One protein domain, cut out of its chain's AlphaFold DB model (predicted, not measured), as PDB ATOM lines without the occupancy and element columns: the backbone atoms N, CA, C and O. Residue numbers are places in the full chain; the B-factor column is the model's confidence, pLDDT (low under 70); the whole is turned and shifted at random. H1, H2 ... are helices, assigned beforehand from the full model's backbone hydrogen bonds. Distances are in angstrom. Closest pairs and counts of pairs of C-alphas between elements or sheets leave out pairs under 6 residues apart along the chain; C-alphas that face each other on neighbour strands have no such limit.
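This is residues 198 to 246 of the 544 residues of the protein "Alpha/beta-hydrolase" of Lentithecium fluviatile CBS 122367 (UniProt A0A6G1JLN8). H3, the longest helix, and H2 make the two arms of an open V, with H1 reaching between them, its residues 207 to 211 packed on H3. The printed part has 49 residues with three named helices, H1, H2, H3, and no named strand: all helix. It is compact, with a radius of gyration of the C-alphas of 10.5 A, and flat, spanning 30 by 26 by 12 A.

H3, residues 230 to 244, touches H1, residues 198 to 211, through residues 207 to 211 of H1 alone; the closest C-alphas, of Val 207 and Val 237, are 6.1 A apart. They run opposite ways at a steep tilt of 52 degrees. H2, residues 218 to 227, is close to H1 but not clearly touching, with the closest C-alphas, of Ala 208 and Leu 225, 7.0 A apart. Every O i to N i+4 pair is within hydrogen-bond range in H1 and H3, and 5 of 6 in H2.

H3 measures 21.0 A, H1 20.6 A and H2 14.6 A from first to last C-alpha. C-alpha 198 is at (115.053, 146.233, 90.532) and C-alpha 244 at (122.378, 159.933, 90.756).

The printed part has no cut. The link H2 to H3 is tight. Mean pLDDT of the printed part is 72.2; residues 241 to 246 are among those under 70.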
ATOM      1  N   GLU A 198     116.115 145.229  90.382       46.72
ATOM      2  CA  GLU A 198     115.053 146.233  90.532       46.72
ATOM      3  C   GLU A 198     115.555 147.671  90.291       46.72
ATOM      4  O   GLU A 198     114.788 148.540  89.873       46.72
ATOM      5  N   ALA A 199     116.846 147.938  90.524       54.84
ATOM      6  CA  ALA A 199     117.444 149.248  90.291       54.84
ATOM      7  C   ALA A 199     117.497 149.594  88.793       54.84
ATOM      8  O   ALA A 199     117.166 150.715  88.412       54.84
ATOM      9  N   ALA A 200     117.850 148.633  87.932       54.41
ATOM     10  CA  ALA A 200     117.973 148.866  86.491       54.41
ATOM     11  C   ALA A 200     116.633 149.290  85.863       54.41
ATOM     12  O   ALA A 200     116.588 150.260  85.102       54.41
ATOM     13  N   GLU A 201     115.530 148.636  86.246       59.19
ATOM     14  CA  GLU A 201     114.189 149.055  85.826       59.19
ATOM     15  C   GLU A 201     113.798 150.423  86.394       59.19
ATOM     16  O   GLU A 201     113.256 151.257  85.669       59.19
ATOM     17  N   ALA A 202     114.099 150.691  87.670       66.31
ATOM     18  CA  ALA A 202     113.803 151.980  88.289       66.31
ATOM     19  C   ALA A 202     114.521 153.144  87.578       66.31
ATOM     20  O   ALA A 202     113.920 154.200  87.368       66.31
ATOM     21  N   HIS A 203     115.772 152.950  87.146       71.12
ATOM     22  CA  HIS A 203     116.512 153.936  86.352       71.12
ATOM     23  C   HIS A 203     115.912 154.114  84.951       71.12
ATOM     24  O   HIS A 203     115.715 155.250  84.520       71.12
ATOM     25  N   MET A 204     115.550 153.020  84.268       68.69
ATOM     26  CA  MET A 204     114.896 153.082  82.956       68.69
ATOM     27  C   MET A 204     113.561 153.840  83.020       68.69
ATOM     28  O   MET A 204     113.344 154.756  82.229       68.69
ATOM     29  N   ARG A 205     112.689 153.524  83.991       72.44
ATOM     30  CA  ARG A 205     111.406 154.227  84.184       72.44
ATOM     31  C   ARG A 205     111.616 155.701  84.551       72.44
ATOM     32  O   ARG A 205     110.888 156.561  84.063       72.44
ATOM     33  N   ALA A 206     112.633 156.024  85.354       76.31
ATOM     34  CA  ALA A 206     112.946 157.411  85.697       76.31
ATOM     35  C   ALA A 206     113.392 158.243  84.477       76.31
ATOM     36  O   ALA A 206     112.934 159.376  84.322       76.31
ATOM     37  N   VAL A 207     114.219 157.680  83.586       76.31
ATOM     38  CA  VAL A 207     114.590 158.325  82.312       76.31
ATOM     39  C   VAL A 207     113.383 158.433  81.374       76.31
ATOM     40  O   VAL A 207     113.157 159.498  80.802       76.31
ATOM     41  N   ALA A 208     112.565 157.382  81.254       77.75
ATOM     42  CA  ALA A 208     111.354 157.402  80.430       77.75
ATOM     43  C   ALA A 208     110.394 158.533  80.847       77.75
ATOM     44  O   ALA A 208     109.910 159.287  80.000       77.75
ATOM     45  N   ASN A 209     110.206 158.741  82.154       85.56
ATOM     46  CA  ASN A 209     109.413 159.849  82.691       85.56
ATOM     47  C   ASN A 209     109.981 161.232  82.306       85.56
ATOM     48  O   ASN A 209     109.208 162.146  82.008       85.56
ATOM     49  N   MET A 210     111.312 161.395  82.259       83.75
ATOM     50  CA  MET A 210     111.963 162.656  81.858       83.75
ATOM     51  C   MET A 210     111.720 163.017  80.383       83.75
ATOM     52  O   MET A 210     111.615 164.200  80.061       83.75
ATOM     53  N   VAL A 211     111.576 162.026  79.495       86.56
ATOM     54  CA  VAL A 211     111.266 162.251  78.067       86.56
ATOM     55  C   VAL A 211     109.765 162.231  77.735       86.56
ATOM     56  O   VAL A 211     109.401 162.594  76.614       86.56
ATOM     57  N   HIS A 212     108.915 161.927  78.726       89.81
ATOM     58  CA  HIS A 212     107.450 161.752  78.658       89.81
ATOM     59  C   HIS A 212     106.959 160.422  78.052       89.81
ATOM     60  O   HIS A 212     105.837 160.341  77.565       89.81
ATOM     61  N   CYS A 213     107.763 159.362  78.152       85.56
ATOM     62  CA  CYS A 213     107.398 157.990  77.783       85.56
ATOM     63  C   CYS A 213     106.902 157.162  78.980       85.56
ATOM     64  O   CYS A 213     107.321 156.026  79.185       85.56
ATOM     65  N   SER A 214     106.030 157.747  79.802       76.06
ATOM     66  CA  SER A 214     105.447 157.105  80.985       76.06
ATOM     67  C   SER A 214     104.209 156.271  80.615       76.06
ATOM     68  O   SER A 214     103.085 156.678  80.913       76.06
ATOM     69  N   GLY A 215     104.414 155.149  79.918       66.62
ATOM     70  CA  GLY A 215     103.352 154.189  79.592       66.62
ATOM     71  C   GLY A 215     102.935 153.326  80.790       66.62
ATOM     72  O   GLY A 215     103.664 153.230  81.780       66.62
ATOM     73  N   GLU A 216     101.781 152.660  80.698       64.62
ATOM     74  CA  GLU A 216     101.335 151.690  81.716       64.62
ATOM     75  C   GLU A 216     102.023 150.322  81.558       64.62
ATOM     76  O   GLU A 216     102.054 149.530  82.501       64.62
ATOM     77  N   GLY A 217     102.609 150.046  80.386       68.50
ATOM     78  CA  GLY A 217     103.346 148.814  80.095       68.50
ATOM     79  C   GLY A 217     104.753 149.037  79.532       68.50
ATOM     80  O   GLY A 217     105.059 150.062  78.917       68.50
ATOM     81  N   ASP A 218     105.617 148.033  79.691       67.69
ATOM     82  CA  ASP A 218     107.017 148.100  79.246       67.69
ATOM     83  C   ASP A 218     107.146 148.167  77.720       67.69
ATOM     84  O   ASP A 218     108.023 148.858  77.209       67.69
ATOM     85  N   THR A 219     106.255 147.501  76.978       70.44
ATOM     86  CA  THR A 219     106.220 147.557  75.507       70.44
ATOM     87  C   THR A 219     105.876 148.958  75.008       70.44
ATOM     88  O   THR A 219     106.605 149.494  74.184       70.44
ATOM     89  N   GLU A 220     104.839 149.588  75.564       74.69
ATOM     90  CA  GLU A 220     104.436 150.969  75.251       74.69
ATOM     91  C   GLU A 220     105.543 151.975  75.617       74.69
ATOM     92  O   GLU A 220     105.877 152.866  74.837       74.69
ATOM     93  N   THR A 221     106.181 151.775  76.775       72.94
ATOM     94  CA  THR A 221     107.351 152.551  77.213       72.94
ATOM     95  C   THR A 221     108.509 152.424  76.213       72.94
ATOM     96  O   THR A 221     109.098 153.430  75.819       72.94
ATOM     97  N   LEU A 222     108.828 151.203  75.766       69.62
ATOM     98  CA  LEU A 222     109.879 150.923  74.780       69.62
ATOM     99  C   LEU A 222     109.546 151.452  73.378       69.62
ATOM    100  O   LEU A 222     110.457 151.872  72.669       69.62
ATOM    101  N   GLU A 223     108.277 151.432  72.974       74.75
ATOM    102  CA  GLU A 223     107.809 151.985  71.699       74.75
ATOM    103  C   GLU A 223     107.910 153.511  71.694       74.75
ATOM    104  O   GLU A 223     108.556 154.059  70.806       74.75
ATOM    105  N   CYS A 224     107.424 154.194  72.733       80.19
ATOM    106  CA  CYS A 224     107.617 155.641  72.865       80.19
ATOM    107  C   CYS A 224     109.106 156.027  72.888       80.19
ATOM    108  O   CYS A 224     109.508 156.976  72.216       80.19
ATOM    109  N   LEU A 225     109.952 155.275  73.606       74.44
ATOM    110  CA  LEU A 225     111.396 155.539  73.672       74.44
ATOM    111  C   LEU A 225     112.106 155.419  72.310       74.44
ATOM    112  O   LEU A 225     113.130 156.073  72.130       74.44
ATOM    113  N   ARG A 226     111.575 154.637  71.357       74.12
ATOM    114  CA  ARG A 226     112.099 154.543  69.976       74.12
ATOM    115  C   ARG A 226     111.802 155.789  69.136       74.12
ATOM    116  O   ARG A 226     112.564 156.078  68.221       74.12
ATOM    117  N   ASP A 227     110.735 156.520  69.456       81.94
ATOM    118  CA  ASP A 227     110.324 157.743  68.752       81.94
ATOM    119  C   ASP A 227     110.951 159.025  69.349       81.94
ATOM    120  O   ASP A 227     110.802 160.119  68.793       81.94
ATOM    121  N   VAL A 228     111.679 158.928  70.471       80.06
ATOM    122  CA  VAL A 228     112.425 160.060  71.047       80.06
ATOM    123  C   VAL A 228     113.727 160.285  70.260       80.06
ATOM    124  O   VAL A 228     114.532 159.362  70.160       80.06
ATOM    125  N   PRO A 229     114.011 161.510  69.766       84.00
ATOM    126  CA  PRO A 229     115.281 161.812  69.109       84.00
ATOM    127  C   PRO A 229     116.491 161.485  69.994       84.00
ATOM    128  O   PRO A 229     116.524 161.884  71.163       84.00
ATOM    129  N   MET A 230     117.488 160.805  69.416       78.94
ATOM    130  CA  MET A 230     118.666 160.278  70.116       78.94
ATOM    131  C   MET A 230     119.341 161.318  71.017       78.94
ATOM    132  O   MET A 230     119.586 161.021  72.183       78.94
ATOM    133  N   GLU A 231     119.562 162.550  70.544       78.25
ATOM    134  CA  GLU A 231     120.162 163.619  71.349       78.25
ATOM    135  C   GLU A 231     119.354 163.932  72.621       78.25
ATOM    136  O   GLU A 231     119.926 164.009  73.706       78.25
ATOM    137  N   ARG A 232     118.019 164.034  72.527       79.62
ATOM    138  CA  ARG A 232     117.138 164.331  73.673       79.62
ATOM    139  C   ARG A 232     117.108 163.178  74.680       79.62
ATOM    140  O   ARG A 232     117.044 163.410  75.892       79.62
ATOM    141  N   LEU A 233     117.138 161.935  74.194       74.75
ATOM    142  CA  LEU A 233     117.216 160.753  75.052       74.75
ATOM    143  C   LEU A 233     118.581 160.682  75.753       74.75
ATOM    144  O   LEU A 233     118.636 160.493  76.966       74.75
ATOM    145  N   LEU A 234     119.666 160.914  75.013       72.81
ATOM    146  CA  LEU A 234     121.040 160.946  75.510       72.81
ATOM    147  C   LEU A 234     121.246 162.025  76.585       72.81
ATOM    148  O   LEU A 234     121.764 161.715  77.654       72.81
ATOM    149  N   GLU A 235     120.803 163.261  76.344       76.62
ATOM    150  CA  GLU A 235     120.826 164.351  77.334       76.62
ATOM    151  C   GLU A 235     120.093 163.956  78.626       76.62
ATOM    152  O   GLU A 235     120.594 164.183  79.731       76.62
ATOM    153  N   SER A 236     118.937 163.297  78.493       77.25
ATOM    154  CA  SER A 236     118.129 162.835  79.628       77.25
ATOM    155  C   SER A 236     118.817 161.713  80.417       77.25
ATOM    156  O   SER A 236     118.856 161.765  81.648       77.25
ATOM    157  N   VAL A 237     119.410 160.731  79.726       73.00
ATOM    158  CA  VAL A 237     120.201 159.643  80.330       73.00
ATOM    159  C   VAL A 237     121.425 160.201  81.057       73.00
ATOM    160  O   VAL A 237     121.649 159.862  82.217       73.00
ATOM    161  N   VAL A 238     122.196 161.081  80.412       70.38
ATOM    162  CA  VAL A 238     123.413 161.685  80.976       70.38
ATOM    163  C   VAL A 238     123.086 162.549  82.194       70.38
ATOM    164  O   VAL A 238     123.713 162.381  83.240       70.38
ATOM    165  N   GLY A 239     122.079 163.424  82.102       71.31
ATOM    166  CA  GLY A 239     121.653 164.269  83.219       71.31
ATOM    167  C   GLY A 239     121.137 163.456  84.411       71.31
ATOM    168  O   GLY A 239     121.433 163.782  85.563       71.31
ATOM    169  N   TYR A 240     120.427 162.350  84.157       73.12
ATOM    170  CA  TYR A 240     120.044 161.403  85.205       73.12
ATOM    171  C   TYR A 240     121.269 160.702  85.816       73.12
ATOM    172  O   TYR A 240     121.388 160.630  87.041       73.12
ATOM    173  N   ALA A 241     122.202 160.221  84.993       66.88
ATOM    174  CA  ALA A 241     123.393 159.504  85.440       66.88
ATOM    175  C   ALA A 241     124.308 160.381  86.309       66.88
ATOM    176  O   ALA A 241     124.688 159.975  87.405       66.88
ATOM    177  N   GLN A 242     124.601 161.608  85.873       65.88
ATOM    178  CA  GLN A 242     125.411 162.573  86.624       65.88
ATOM    179  C   GLN A 242     124.776 162.933  87.975       65.88
ATOM    180  O   GLN A 242     125.478 163.032  88.980       65.88
ATOM    181  N   LYS A 243     123.445 163.096  88.013       67.56
ATOM    182  CA  LYS A 243     122.703 163.452  89.230       67.56
ATOM    183  C   LYS A 243     122.676 162.332  90.275       67.56
ATOM    184  O   LYS A 243     122.710 162.632  91.465       67.56
ATOM    185  N   ASN A 244     122.574 161.072  89.849       63.69
ATOM    186  CA  ASN A 244     122.378 159.933  90.756       63.69
ATOM    187  C   ASN A 244     123.664 159.121  91.016       63.69
ATOM    188  O   ASN A 244     123.762 158.479  92.057       63.69
ATOM    189  N   PHE A 245     124.661 159.179  90.122       61.88
ATOM    190  CA  PHE A 245     125.919 158.417  90.205       61.88
ATOM    191  C   PHE A 245     127.181 159.287  89.970       61.88
ATOM    192  O   PHE A 245     127.978 159.008  89.067       61.88
ATOM    193  N   PRO A 246     127.402 160.365  90.752       49.44
ATOM    194  CA  PRO A 246     128.557 161.249  90.579       49.44
ATOM    195  C   PRO A 246     129.884 160.585  91.012       49.44
ATOM    196  O   PRO A 246     129.926 159.940  92.067       49.44
TER     197      PRO A 246